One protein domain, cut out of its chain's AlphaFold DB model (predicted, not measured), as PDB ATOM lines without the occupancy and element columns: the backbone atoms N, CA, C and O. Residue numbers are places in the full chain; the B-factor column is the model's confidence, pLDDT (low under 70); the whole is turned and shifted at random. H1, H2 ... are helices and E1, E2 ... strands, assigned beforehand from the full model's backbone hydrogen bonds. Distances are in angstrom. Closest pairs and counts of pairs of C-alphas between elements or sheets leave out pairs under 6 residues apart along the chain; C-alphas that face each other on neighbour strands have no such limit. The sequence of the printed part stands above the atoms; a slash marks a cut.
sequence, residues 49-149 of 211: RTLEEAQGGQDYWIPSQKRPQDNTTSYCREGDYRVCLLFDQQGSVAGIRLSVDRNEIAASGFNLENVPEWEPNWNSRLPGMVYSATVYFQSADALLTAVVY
ATOM      1  N   ARG A  49      32.925  32.621 120.980       90.00
ATOM      2  CA  ARG A  49      32.425  33.993 120.798       90.00
ATOM      3  C   ARG A  49      33.274  34.801 119.831       90.00
ATOM      4  O   ARG A  49      32.814  35.823 119.327       90.00
ATOM      5  N   THR A  50      34.492  34.341 119.569       94.00
ATOM      6  CA  THR A  50      35.380  34.917 118.565       94.00
ATOM      7  C   THR A  50      35.948  33.827 117.669       94.00
ATOM      8  O   THR A  50      36.012  32.652 118.035       94.00
ATOM      9  N   LEU A  51      36.390  34.231 116.484       94.75
ATOM     10  CA  LEU A  51      37.086  33.351 115.558       94.75
ATOM     11  C   LEU A  51      38.371  32.782 116.182       94.75
ATOM     12  O   LEU A  51      38.707  31.622 115.968       94.75
ATOM     13  N   GLU A  52      39.055  33.577 117.001       94.00
ATOM     14  CA  GLU A  52      40.248  33.160 117.739       94.00
ATOM     15  C   GLU A  52      39.919  32.064 118.764       94.00
ATOM     16  O   GLU A  52      40.634  31.067 118.838       94.00
ATOM     17  N   GLU A  53      38.810  32.196 119.508       93.38
ATOM     18  CA  GLU A  53      38.318  31.141 120.406       93.38
ATOM     19  C   GLU A  53      37.946  29.872 119.625       93.38
ATOM     20  O   GLU A  53      38.251  28.767 120.068       93.38
ATOM     21  N   ALA A  54      37.328  30.011 118.447       93.75
ATOM     22  CA  ALA A  54      36.975  28.873 117.601       93.75
ATOM     23  C   ALA A  54      38.227  28.124 117.105       93.75
ATOM     24  O   ALA A  54      38.282  26.898 117.158       93.75
ATOM     25  N   GLN A  55      39.245  28.860 116.657       92.81
ATOM     26  CA  GLN A  55      40.481  28.296 116.107       92.81
ATOM     27  C   GLN A  55      41.446  27.772 117.177       92.81
ATOM     28  O   GLN A  55      42.206  26.846 116.904       92.81
ATOM     29  N   GLY A  56      41.448  28.372 118.370       88.38
ATOM     30  CA  GLY A  56      42.350  28.018 119.470       88.38
ATOM     31  C   GLY A  56      41.737  27.115 120.544       88.38
ATOM     32  O   GLY A  56      42.450  26.683 121.450       88.38
ATOM     33  N   GLY A  57      40.427  26.864 120.489       82.94
ATOM     34  CA  GLY A  57      39.695  26.099 121.495       82.94
ATOM     35  C   GLY A  57      39.918  24.585 121.426       82.94
ATOM     36  O   GLY A  57      40.376  24.039 120.425       82.94
ATOM     37  N   GLN A  58      39.538  23.890 122.502       76.81
ATOM     38  CA  GLN A  58      39.621  22.423 122.599       76.81
ATOM     39  C   GLN A  58      38.549  21.690 121.777       76.81
ATOM     40  O   GLN A  58      38.674  20.493 121.546       76.81
ATOM     41  N   ASP A  59      37.507  22.394 121.329       79.75
ATOM     42  CA  ASP A  59      36.337  21.791 120.680       79.75
ATOM     43  C   ASP A  59      36.470  21.656 119.150       79.75
ATOM     44  O   ASP A  59      35.493  21.314 118.488       79.75
ATOM     45  N   TYR A  60      37.659  21.914 118.587       87.69
ATOM     46  CA  TYR A  60      38.000  21.719 117.168       87.69
ATOM     47  C   TYR A  60      36.951  22.284 116.193       87.69
ATOM     48  O   TYR A  60      36.272  21.555 115.464       87.69
ATOM     49  N   TRP A  61      36.811  23.611 116.163       92.69
ATOM     50  CA  TRP A  61      35.945  24.286 115.196       92.69
ATOM     51  C   TRP A  61      36.682  24.525 113.885       92.69
ATOM     52  O   TRP A  61      37.748  25.137 113.841       92.69
ATOM     53  N   ILE A  62      36.083  24.074 112.790       92.62
ATOM     54  CA  ILE A  62      36.707  24.070 111.471       92.62
ATOM     55  C   ILE A  62      35.871  24.870 110.470       92.62
ATOM     56  O   ILE A  62      34.638  24.782 110.480       92.62
ATOM     57  N   PRO A  63      36.516  25.632 109.568       92.94
ATOM     58  CA  PRO A  63      35.800  26.398 108.559       92.94
ATOM     59  C   PRO A  63      35.087  25.442 107.597       92.94
ATOM     60  O   PRO A  63      35.705  24.522 107.052       92.94
ATOM     61  N   SER A  64      33.787  25.629 107.388       87.94
ATOM     62  CA  SER A  64      32.975  24.778 106.510       87.94
ATOM     63  C   SER A  64      32.666  25.437 105.170       87.94
ATOM     64  O   SER A  64      32.851  24.804 104.134       87.94
ATOM     65  N   GLN A  65      32.243  26.702 105.162       87.50
ATOM     66  CA  GLN A  65      31.836  27.398 103.943       87.50
ATOM     67  C   GLN A  65      32.020  28.909 104.102       87.50
ATOM     68  O   GLN A  65      31.562  29.513 105.069       87.50
ATOM     69  N   LYS A  66      32.663  29.547 103.123       90.00
ATOM     70  CA  LYS A  66      32.616  31.005 102.997       90.00
ATOM     71  C   LYS A  66      31.329  31.386 102.275       90.00
ATOM     72  O   LYS A  66      31.020  30.787 101.246       90.00
ATOM     73  N   ARG A  67      30.600  32.372 102.792       87.25
ATOM     74  CA  ARG A  67      29.362  32.881 102.199       87.25
ATOM     75  C   ARG A  67      29.620  34.240 101.552       87.25
ATOM     76  O   ARG A  67      29.807  35.227 102.257       87.25
ATOM     77  N   PRO A  68      29.665  34.324 100.213       85.56
ATOM     78  CA  PRO A  68      29.905  35.596  99.539       85.56
ATOM     79  C   PRO A  68      28.787  36.622  99.754       85.56
ATOM     80  O   PRO A  68      29.058  37.813  99.697       85.56
ATOM     81  N   GLN A  69      27.552  36.168  99.998       86.81
ATOM     82  CA  GLN A  69      26.364  37.026 100.076       86.81
ATOM     83  C   GLN A  69      26.394  37.981 101.274       86.81
ATOM     84  O   GLN A  69      25.965  39.121 101.155       86.81
ATOM     85  N   ASP A  70      26.898  37.514 102.414       87.44
ATOM     86  CA  ASP A  70      26.975  38.262 103.675       87.44
ATOM     87  C   ASP A  70      28.420  38.422 104.170       87.44
ATOM     88  O   ASP A  70      28.661  38.980 105.238       87.44
ATOM     89  N   ASN A  71      29.385  37.926 103.388       90.31
ATOM     90  CA  ASN A  71      30.811  37.962 103.684       90.31
ATOM     91  C   ASN A  71      31.184  37.317 105.031       90.31
ATOM     92  O   ASN A  71      32.193  37.668 105.650       90.31
ATOM     93  N   THR A  72      30.377  36.352 105.471       93.62
ATOM     94  CA  THR A  72      30.643  35.553 106.665       93.62
ATOM     95  C   THR A  72      31.362  34.256 106.309       93.62
ATOM     96  O   THR A  72      31.357  33.780 105.167       93.62
ATOM     97  N   THR A  73      32.004  33.654 107.305       94.62
ATOM     98  CA  THR A  73      32.544  32.295 107.199       94.62
ATOM     99  C   THR A  73      31.884  31.418 108.246       94.62
ATOM    100  O   THR A  73      31.887  31.754 109.430       94.62
ATOM    101  N   SER A  74      31.312  30.292 107.818       93.62
ATOM    102  CA  SER A  74      30.741  29.319 108.739       93.62
ATOM    103  C   SER A  74      31.824  28.424 109.331       93.62
ATOM    104  O   SER A  74      32.681  27.907 108.614       93.62
ATOM    105  N   TYR A  75      31.749  28.211 110.637       94.75
ATOM    106  CA  TYR A  75      32.575  27.290 111.404       94.75
ATOM    107  C   TYR A  75      31.662  26.271 112.064       94.75
ATOM    108  O   TYR A  75      30.723  26.635 112.766       94.75
ATOM    109  N   CYS A  76      31.932  24.994 111.831       92.25
ATOM    110  CA  CYS A  76      31.211  23.900 112.472       92.25
ATOM    111  C   CYS A  76      32.185  23.145 113.367       92.25
ATOM    112  O   CYS A  76      33.397  23.174 113.138       92.25
ATOM    113  N   ARG A  77      31.668  22.460 114.375       90.75
ATOM    114  CA  ARG A  77      32.489  21.581 115.199       90.75
ATOM    115  C   ARG A  77      32.878  20.334 114.401       90.75
ATOM    116  O   ARG A  77      32.114  19.850 113.566       90.75
ATOM    117  N   GLU A  78      34.080  19.811 114.615       88.38
ATOM    118  CA  GLU A  78      34.512  18.599 113.923       88.38
ATOM    119  C   GLU A  78      33.570  17.419 114.199       88.38
ATOM    120  O   GLU A  78      33.224  17.121 115.342       88.38
ATOM    121  N   GLY A  79      33.105  16.779 113.123       85.81
ATOM    122  CA  GLY A  79      32.118  15.700 113.187       85.81
ATOM    123  C   GLY A  79      30.682  16.142 113.505       85.81
ATOM    124  O   GLY A  79      29.802  15.285 113.539       85.81
ATOM    125  N   ASP A  80      30.413  17.440 113.705       86.88
ATOM    126  CA  ASP A  80      29.071  17.965 113.976       86.88
ATOM    127  C   ASP A  80      28.733  19.174 113.093       86.88
ATOM    128  O   ASP A  80      29.281  20.268 113.209       86.88
ATOM    129  N   TYR A  81      27.779  18.969 112.195       86.69
ATOM    130  CA  TYR A  81      27.319  19.945 111.209       86.69
ATOM    131  C   TYR A  81      25.993  20.603 111.588       86.69
ATOM    132  O   TYR A  81      25.494  21.466 110.861       86.69
ATOM    133  N   ARG A  82      25.381  20.145 112.681       88.00
ATOM    134  CA  ARG A  82      24.002  20.491 113.027       88.00
ATOM    135  C   ARG A  82      23.913  21.909 113.556       88.00
ATOM    136  O   ARG A  82      22.906  22.572 113.342       88.00
ATOM    137  N   VAL A  83      24.980  22.381 114.196       90.81
ATOM    138  CA  VAL A  83      25.129  23.758 114.663       90.81
ATOM    139  C   VAL A  83      26.455  24.299 114.148       90.81
ATOM    140  O   VAL A  83      27.523  23.799 114.497       90.81
ATOM    141  N   CYS A  84      26.385  25.342 113.333       92.31
ATOM    142  CA  CYS A  84      27.546  26.068 112.845       92.31
ATOM    143  C   CYS A  84      27.415  27.546 113.205       92.31
ATOM    144  O   CYS A  84      26.330  28.121 113.142       92.31
ATOM    145  N   LEU A  85      28.526  28.174 113.554       94.75
ATOM    146  CA  LEU A  85      28.595  29.604 113.822       94.75
ATOM    147  C   LEU A  85      29.009  30.344 112.564       94.75
ATOM    148  O   LEU A  85      29.876  29.880 111.828       94.75
ATOM    149  N   LEU A  86      28.404  31.497 112.322       94.94
ATOM    150  CA  LEU A  86      28.817  32.414 111.270       94.94
ATOM    151  C   LEU A  86      29.666  33.499 111.915       94.94
ATOM    152  O   LEU A  86      29.187  34.193 112.809       94.94
ATOM    153  N   PHE A  87      30.905  33.640 111.460       95.31
ATOM    154  CA  PHE A  87      31.790  34.723 111.870       95.31
ATOM    155  C   PHE A  87      31.865  35.778 110.771       95.31
ATOM    156  O   PHE A  87      31.985  35.437 109.590       95.31
ATOM    157  N   ASP A  88      31.788  37.048 111.158       94.50
ATOM    158  CA  ASP A  88      32.065  38.168 110.261       94.50
ATOM    159  C   ASP A  88      33.572  38.301 109.975       94.50
ATOM    160  O   ASP A  88      34.413  37.556 110.489       94.50
ATOM    161  N   GLN A  89      33.937  39.271 109.137       92.25
ATOM    162  CA  GLN A  89      35.336  39.529 108.787       92.25
ATOM    163  C   GLN A  89      36.203  39.996 109.964       92.25
ATOM    164  O   GLN A  89      37.428  39.915 109.887       92.25
ATOM    165  N   GLN A  90      35.584  40.512 111.025       91.69
ATOM    166  CA  GLN A  90      36.267  40.982 112.228       91.69
ATOM    167  C   GLN A  90      36.469  39.840 113.233       91.69
ATOM    168  O   GLN A  90      37.116  40.032 114.260       91.69
ATOM    169  N   GLY A  91      35.945  38.648 112.933       93.06
ATOM    170  CA  GLY A  91      36.030  37.478 113.792       93.06
ATOM    171  C   GLY A  91      35.003  37.476 114.920       93.06
ATOM    172  O   GLY A  91      35.172  36.707 115.863       93.06
ATOM    173  N   SER A  92      33.951  38.297 114.845       93.62
ATOM    174  CA  SER A  92      32.833  38.272 115.797       93.62
ATOM    175  C   SER A  92      31.707  37.369 115.294       93.62
ATOM    176  O   SER A  92      31.551  37.160 114.089       93.62
ATOM    177  N   VAL A  93      30.909  36.809 116.208       93.69
ATOM    178  CA  VAL A  93      29.752  35.982 115.827       93.69
ATOM    179  C   VAL A  93      28.681  36.864 115.177       93.69
ATOM    180  O   VAL A  93      28.096  37.746 115.806       93.69
ATOM    181  N   ALA A  94      28.407  36.592 113.907       94.69
ATOM    182  CA  ALA A  94      27.375  37.226 113.093       94.69
ATOM    183  C   ALA A  94      26.029  36.491 113.170       94.69
ATOM    184  O   ALA A  94      24.976  37.103 112.987       94.69
ATOM    185  N   GLY A  95      26.046  35.184 113.441       93.25
ATOM    186  CA  GLY A  95      24.836  34.370 113.496       93.25
ATOM    187  C   GLY A  95      25.091  32.896 113.787       93.25
ATOM    188  O   GLY A  95      26.230  32.454 113.952       93.25
ATOM    189  N   ILE A  96      24.005  32.130 113.815       93.38
ATOM    190  CA  ILE A  96      23.997  30.674 113.947       93.38
ATOM    191  C   ILE A  96      23.293  30.085 112.734       93.38
ATOM    192  O   ILE A  96      22.231  30.545 112.319       93.38
ATOM    193  N   ARG A  97      23.869  29.019 112.196       92.06
ATOM    194  CA  ARG A  97      23.242  28.156 111.209       92.06
ATOM    195  C   ARG A  97      22.932  26.809 111.842       92.06
ATOM    196  O   ARG A  97      23.825  26.149 112.372       92.06
ATOM    197  N   LEU A  98      21.676  26.404 111.744       90.75
ATOM    198  CA  LEU A  98      21.225  25.067 112.087       90.75
ATOM    199  C   LEU A  98      21.127  24.238 110.815       90.75
ATOM    200  O   LEU A  98      20.650  24.747 109.805       90.75
ATOM    201  N   SER A  99      21.560  22.983 110.866       89.88
ATOM    202  CA  SER A  99      21.450  22.062 109.735       89.88
ATOM    203  C   SER A  99      20.913  20.706 110.176       89.88
ATOM    204  O   SER A  99      21.170  20.257 111.292       89.88
ATOM    205  N   VAL A 100      20.197  20.039 109.280       87.94
ATOM    206  CA  VAL A 100      19.700  18.670 109.452       87.94
ATOM    207  C   VAL A 100      19.951  17.890 108.167       87.94
ATOM    208  O   VAL A 100      19.814  18.428 107.066       87.94
ATOM    209  N   ASP A 101      20.339  16.624 108.301       87.69
ATOM    210  CA  ASP A 101      20.540  15.743 107.153       87.69
ATOM    211  C   ASP A 101      19.224  15.461 106.423       87.69
ATOM    212  O   ASP A 101      18.163  15.262 107.022       87.69
ATOM    213  N   ARG A 102      19.286  15.427 105.091       87.56
ATOM    214  CA  ARG A 102      18.109  15.169 104.259       87.56
ATOM    215  C   ARG A 102      17.428  13.840 104.593       87.56
ATOM    216  O   ARG A 102      16.200  13.774 104.536       87.56
ATOM    217  N   ASN A 103      18.186  12.795 104.924       88.31
ATOM    218  CA  ASN A 103      17.616  11.493 105.267       88.31
ATOM    219  C   ASN A 103      16.923  11.534 106.631       88.31
ATOM    220  O   ASN A 103      15.889  10.890 106.792       88.31
ATOM    221  N   GLU A 104      17.437  12.316 107.584       85.56
ATOM    222  CA  GLU A 104      16.783  12.528 108.881       85.56
ATOM    223  C   GLU A 104      15.420  13.216 108.710       85.56
ATOM    224  O   GLU A 104      14.415  12.748 109.251       85.56
ATOM    225  N   ILE A 105      15.348  14.266 107.882       85.44
ATOM    226  CA  ILE A 105      14.072  14.916 107.548       85.44
ATOM    227  C   ILE A 105      13.123  13.940 106.852       85.44
ATOM    228  O   ILE A 105      11.974  13.806 107.277       85.44
ATOM    229  N   ALA A 106      13.596  13.216 105.835       86.69
ATOM    230  CA  ALA A 106      12.768  12.257 105.106       86.69
ATOM    231  C   ALA A 106      12.209  11.155 106.026       86.69
ATOM    232  O   ALA A 106      11.032  10.810 105.932       86.69
ATOM    233  N   ALA A 107      13.025  10.640 106.950       86.06
ATOM    234  CA  ALA A 107      12.615   9.620 107.911       86.06
ATOM    235  C   ALA A 107      11.592  10.138 108.935       86.06
ATOM    236  O   ALA A 107      10.751   9.373 109.407       86.06
ATOM    237  N   SER A 108      11.640  11.430 109.268       83.06
ATOM    238  CA  SER A 108      10.726  12.036 110.237       83.06
ATOM    239  C   SER A 108       9.307  12.283 109.714       83.06
ATOM    240  O   SER A 108       8.384  12.476 110.505       83.06
ATOM    241  N   GLY A 109       9.119  12.298 108.389       85.31
ATOM    242  CA  GLY A 109       7.861  12.714 107.762       85.31
ATOM    243  C   GLY A 109       7.594  14.223 107.844       85.31
ATOM    244  O   GLY A 109       6.479  14.659 107.557       85.31
ATOM    245  N   PHE A 110       8.589  15.021 108.240       81.56
ATOM    246  CA  PHE A 110       8.504  16.476 108.253       81.56
ATOM    247  C   PHE A 110       8.426  17.032 106.824       81.56
ATOM    248  O   PHE A 110       9.261  16.702 105.979       81.56
ATOM    249  N   ASN A 111       7.439  17.894 106.556       84.50
ATOM    250  CA  ASN A 111       7.304  18.548 105.255       84.50
ATOM    251  C   ASN A 111       8.067  19.883 105.235       84.50
ATOM    252  O   ASN A 111       7.601  20.878 105.789       84.50
ATOM    253  N   LEU A 112       9.216  19.894 104.557       81.19
ATOM    254  CA  LEU A 112      10.052  21.082 104.354       81.19
ATOM    255  C   LEU A 112       9.373  22.193 103.555       81.19
ATOM    256  O   LEU A 112       9.728  23.351 103.734       81.19
ATOM    257  N   GLU A 113       8.403  21.869 102.697       83.19
ATOM    258  CA  GLU A 113       7.701  22.874 101.886       83.19
ATOM    259  C   GLU A 113       6.969  23.907 102.754       83.19
ATOM    260  O   GLU A 113       6.725  25.028 102.317       83.19
ATOM    261  N   ASN A 114       6.666  23.551 104.006       81.06
ATOM    262  CA  ASN A 114       6.002  24.431 104.962       81.06
ATOM    263  C   ASN A 114       6.967  25.344 105.735       81.06
ATOM    264  O   ASN A 114       6.495  26.136 106.551       81.06
ATOM    265  N   VAL A 115       8.287  25.228 105.534       80.69
ATOM    266  CA  VAL A 115       9.294  26.032 106.247       80.69
ATOM    267  C   VAL A 115      10.315  26.593 105.247       80.69
ATOM    268  O   VAL A 115      11.403  26.030 105.090       80.69
ATOM    269  N   PRO A 116       9.961  27.679 104.532       79.19
ATOM    270  CA  PRO A 116      10.767  28.230 103.439       79.19
ATOM    271  C   PRO A 116      12.145  28.738 103.886       79.19
ATOM    272  O   PRO A 116      13.020  28.945 103.051       79.19
ATOM    273  N   GLU A 117      12.362  28.919 105.189       83.12
ATOM    274  CA  GLU A 117      13.642  29.322 105.769       83.12
ATOM    275  C   GLU A 117      14.726  28.233 105.679       83.12
ATOM    276  O   GLU A 117      15.903  28.527 105.899       83.12
ATOM    277  N   TRP A 118      14.354  26.977 105.388       83.25
ATOM    278  CA  TRP A 118      15.304  25.875 105.235       83.25
ATOM    279  C   TRP A 118      15.784  25.760 103.794       83.25
ATOM    280  O   TRP A 118      15.095  25.252 102.911       83.25
ATOM    281  N   GLU A 119      17.027  26.161 103.570       85.50
ATOM    282  CA  GLU A 119      17.661  26.087 102.262       85.50
ATOM    283  C   GLU A 119      18.447  24.776 102.117       85.50
ATOM    284  O   GLU A 119      19.168  24.382 103.046       85.50
ATOM    285  N   PRO A 120      18.362  24.090 100.961       85.06
ATOM    286  CA  PRO A 120      19.233  22.963 100.673       85.06
ATOM    287  C   PRO A 120      20.671  23.464 100.526       85.06
ATOM    288  O   PRO A 120      20.959  24.359  99.731       85.06
ATOM    289  N   ASN A 121      21.592  22.863 101.268       82.50
ATOM    290  CA  ASN A 121      23.003  23.196 101.211       82.50
ATOM    291  C   ASN A 121      23.838  21.921 101.090       82.50
ATOM    292  O   ASN A 121      23.570  20.898 101.723       82.50
ATOM    293  N   TRP A 122      24.871  21.990 100.259       76.81
ATOM    294  CA  TRP A 122      25.851  20.925 100.163       76.81
ATOM    295  C   TRP A 122      26.925  21.147 101.222       76.81
ATOM    296  O   TRP A 122      27.630  22.158 101.201       76.81
ATOM    297  N   ASN A 123      27.075  20.192 102.136       72.00
ATOM    298  CA  ASN A 123      28.153  20.227 103.110       72.00
ATOM    299  C   ASN A 123      29.253  19.267 102.664       72.00
ATOM    300  O   ASN A 123      29.108  18.062 102.804       72.00
ATOM    301  N   SER A 124      30.378  19.792 102.177       69.56
ATOM    302  CA  SER A 124      31.517  18.974 101.733       69.56
ATOM    303  C   SER A 124      32.119  18.089 102.830       69.56
ATOM    304  O   SER A 124      32.846  17.150 102.521       69.56
ATOM    305  N   ARG A 125      31.831  18.379 104.105       71.00
ATOM    306  CA  ARG A 125      32.296  17.594 105.255       71.00
ATOM    307  C   ARG A 125      31.340  16.468 105.646       71.00
ATOM    308  O   ARG A 125      31.677  15.686 106.529       71.00
ATOM    309  N   LEU A 126      30.181  16.370 104.999       68.00
ATOM    310  CA  LEU A 126      29.260  15.253 105.151       68.00
ATOM    311  C   LEU A 126      29.016  14.574 103.810       68.00
ATOM    312  O   LEU A 126      28.963  15.235 102.774       68.00
ATOM    313  N   PRO A 127      28.787  13.260 103.805       63.50
ATOM    314  CA  PRO A 127      28.321  12.571 102.618       63.50
ATOM    315  C   PRO A 127      26.824  12.857 102.400       63.50
ATOM    316  O   PRO A 127      25.991  11.986 102.636       63.50
ATOM    317  N   GLY A 128      26.451  14.067 101.966       79.12
ATOM    318  CA  GLY A 128      25.054  14.336 101.626       79.12
ATOM    319  C   GLY A 128      24.612  15.794 101.538       79.12
ATOM    320  O   GLY A 128      25.332  16.740 101.850       79.12
ATOM    321  N   MET A 129      23.361  15.939 101.100       85.31
ATOM    322  CA  MET A 129      22.612  17.194 101.145       85.31
ATOM    323  C   MET A 129      22.078  17.403 102.560       85.31
ATOM    324  O   MET A 129      21.411  16.523 103.104       85.31
ATOM    325  N   VAL A 130      22.310  18.586 103.120       90.19
ATOM    326  CA  VAL A 130      21.663  19.032 104.356       90.19
ATOM    327  C   VAL A 130      20.646  20.112 104.026       90.19
ATOM    328  O   VAL A 130      20.796  20.839 103.046       90.19
ATOM    329  N   TYR A 131      19.621  20.243 104.852       90.38
ATOM    330  CA  TYR A 131      18.816  21.457 104.890       90.38
ATOM    331  C   TYR A 131      19.324  22.322 106.026       90.38
ATOM    332  O   TYR A 131      19.645  21.799 107.094       90.38
ATOM    333  N   SER A 132      19.405  23.631 105.808       91.06
ATOM    334  CA  SER A 132      19.896  24.553 106.824       91.06
ATOM    335  C   SER A 132      19.056  25.813 106.936       91.06
ATOM    336  O   SER A 132      18.665  26.380 105.922       91.06
ATOM    337  N   ALA A 133      18.851  26.272 108.166       90.75
ATOM    338  CA  ALA A 133      18.242  27.554 108.487       90.75
ATOM    339  C   ALA A 133      19.274  28.440 109.190       90.75
ATOM    340  O   ALA A 133      20.102  27.959 109.968       90.75
ATOM    341  N   THR A 134      19.260  29.740 108.907       90.81
ATOM    342  CA  THR A 134      20.232  30.690 109.466       90.81
ATOM    343  C   THR A 134      19.524  31.794 110.239       90.81
ATOM    344  O   THR A 134      18.594  32.408 109.730       90.81
ATOM    345  N   VAL A 135      20.009  32.079 111.447       90.69
ATOM    346  CA  VAL A 135      19.577  33.206 112.277       90.69
ATOM    347  C   VAL A 135      20.764  34.138 112.476       90.69
ATOM    348  O   VAL A 135      21.811  33.718 112.969       90.69
ATOM    349  N   TYR A 136      20.606  35.405 112.104       90.44
ATOM    350  CA  TYR A 136      21.629  36.428 112.298       90.44
ATOM    351  C   TYR A 136      21.393  37.202 113.595       90.44
ATOM    352  O   TYR A 136      20.256  37.497 113.959       90.44
ATOM    353  N   PHE A 137      22.480  37.545 114.282       88.50
ATOM    354  CA  PHE A 137      22.466  38.433 115.450       88.50
ATOM    355  C   PHE A 137      22.707  39.894 115.076       88.50
ATOM    356  O   PHE A 137      22.432  40.792 115.867       88.50
ATOM    357  N   GLN A 138      23.233  40.123 113.875       83.25
ATOM    358  CA  GLN A 138      23.479  41.440 113.310       83.25
ATOM    359  C   GLN A 138      22.558  41.656 112.103       83.25
ATOM    360  O   GLN A 138      22.160  40.696 111.441       83.25
ATOM    361  N   SER A 139      22.215  42.910 111.804       82.00
ATOM    362  CA  SER A 139      21.479  43.221 110.577       82.00
ATOM    363  C   SER A 139      22.339  42.934 109.343       82.00
ATOM    364  O   SER A 139      23.566  43.049 109.387       82.00
ATOM    365  N   ALA A 140      21.699  42.601 108.219       75.19
ATOM    366  CA  ALA A 140      22.401  42.386 106.952       75.19
ATOM    367  C   ALA A 140      23.255  43.608 106.556       75.19
ATOM    368  O   ALA A 140      24.410  43.454 106.165       75.19
ATOM    369  N   ASP A 141      22.731  44.820 106.756       76.94
ATOM    370  CA  ASP A 141      23.458  46.063 106.475       76.94
ATOM    371  C   ASP A 141      24.731  46.207 107.317       76.94
ATOM    372  O   ASP A 141      25.756  46.663 106.807       76.94
ATOM    373  N   ALA A 142      24.707  45.790 108.588       79.44
ATOM    374  CA  ALA A 142      25.890  45.825 109.446       79.44
ATOM    375  C   ALA A 142      26.981  44.873 108.932       79.44
ATOM    376  O   ALA A 142      28.150  45.259 108.866       79.44
ATOM    377  N   LEU A 143      26.594  43.674 108.481       79.56
ATOM    378  CA  LEU A 143      27.516  42.683 107.914       79.56
ATOM    379  C   LEU A 143      28.152  43.165 106.603       79.56
ATOM    380  O   LEU A 143      29.348  42.966 106.382       79.56
ATOM    381  N   LEU A 144      27.382  43.854 105.758       76.44
ATOM    382  CA  LEU A 144      27.873  44.404 104.492       76.44
ATOM    383  C   LEU A 144      28.736  45.662 104.685       76.44
ATOM    384  O   LEU A 144      29.720  45.855 103.972       76.44
ATOM    385  N   THR A 145      28.412  46.506 105.669       70.62
ATOM    386  CA  THR A 145      29.119  47.777 105.918       70.62
ATOM    387  C   THR A 145      30.436  47.579 106.671       70.62
ATOM    388  O   THR A 145      31.390  48.332 106.459       70.62
ATOM    389  N   ALA A 146      30.538  46.540 107.507       60.47
ATOM    390  CA  ALA A 146      31.742  46.212 108.277       60.47
ATOM    391  C   ALA A 146      33.006  46.040 107.409       60.47
ATOM    392  O   ALA A 146      34.115  46.287 107.883       60.47
ATOM    393  N   VAL A 147      32.841  45.698 106.128       56.19
ATOM    394  CA  VAL A 147      33.922  45.582 105.132       56.19
ATOM    395  C   VAL A 147      34.617  46.922 104.874       56.19
ATOM    396  O   VAL A 147      35.815  46.970 104.604       56.19
ATOM    397  N   VAL A 148      33.878  48.027 104.970       55.00
ATOM    398  CA  VAL A 148      34.367  49.373 104.636       55.00
ATOM    399  C   VAL A 148      35.124  50.001 105.811       55.00
ATOM    400  O   VAL A 148      35.990  50.852 105.614       55.00
ATOM    401  N   TYR A 149      34.846  49.544 107.033       45.06
ATOM    402  CA  TYR A 149      35.348  50.133 108.274       45.06
ATOM    403  C   TYR A 149      36.465  49.331 108.943       45.06
ATOM    404  O   TYR A 149      36.663  49.469 110.145       45.06
TER     405      TYR A 149
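What this domain is: This is residues 49 to 149 of the 211 residues of the protein "uncharacterized protein LOC117648585 isoform X2" of Thrips palmi (UniProt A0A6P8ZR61). One antiparallel sheet of six strands, strongly twisted and curled like part of a barrel, makes the body; short helices sit around it, H1 over E2, H2 following E4, and H3 grazing the sheet. Residues 106 to 111, of which 106 to 108 belong to H2, stick out. The 101 printed residues hold three named helices and six named strands, H1 E1 E2 E3 E4 H2 E5 E6 H3; the sheet order is E1 E2 E3 E4 E6 E5 and the class is mixed, helices and strands. The whole is compact, with a radius of gyration of the C-alphas of 14.3 A and spans of 46, 32 and 18 A.

Where its parts are: H1, residues 51 to 56, begins at C-alpha 51 (37.086, 33.351, 115.558). E1 is residues 61 to 67, E2 72 to 77, and E3 80 to 87, which bends by 72 degrees at residue 83. E4, residues 93 to 101, is 23.9 A long; H2 is 102 to 108 and E5 119 to 122. E6, residues 129 to 136, is 22.3 A long. H3, residues 140 to 145, ends at C-alpha 145 (29.119, 47.777, 105.918).

How they stand to each other: E1 to E4 form a meander, each strand the antiparallel neighbour of the one before: N 64 and O 74 are 2.8 A apart, N 75 and O 85 2.8 A, N 84 and O 97 2.9 A. E4, H2 and E5 form a split strand-helix-strand unit, two strands of one sheet with a helix between them in the chain and E6 between them in the sheet, with a right-handed crossover; N 98 of E4 and O 133 of E6 are within hydrogen-bond range at 2.8 A, and so are N 121 of E5 and O 130 of E6 at 2.8 A. H1's height over the sheet is 9.0 A; its closest C-alphas to E1 are Ala 54 and Trp 61, 5.3 A. In H1, H2 and H3 every O i to N i+4 pair is within hydrogen-bond range.

The domain as a whole: The C-alphas farthest apart, Ala 107 and Tyr 149, are 46.5 A apart. The printed part has no cut and no long link. Residues 124, 126 to 127 and 146 to 149 have pLDDT under 70.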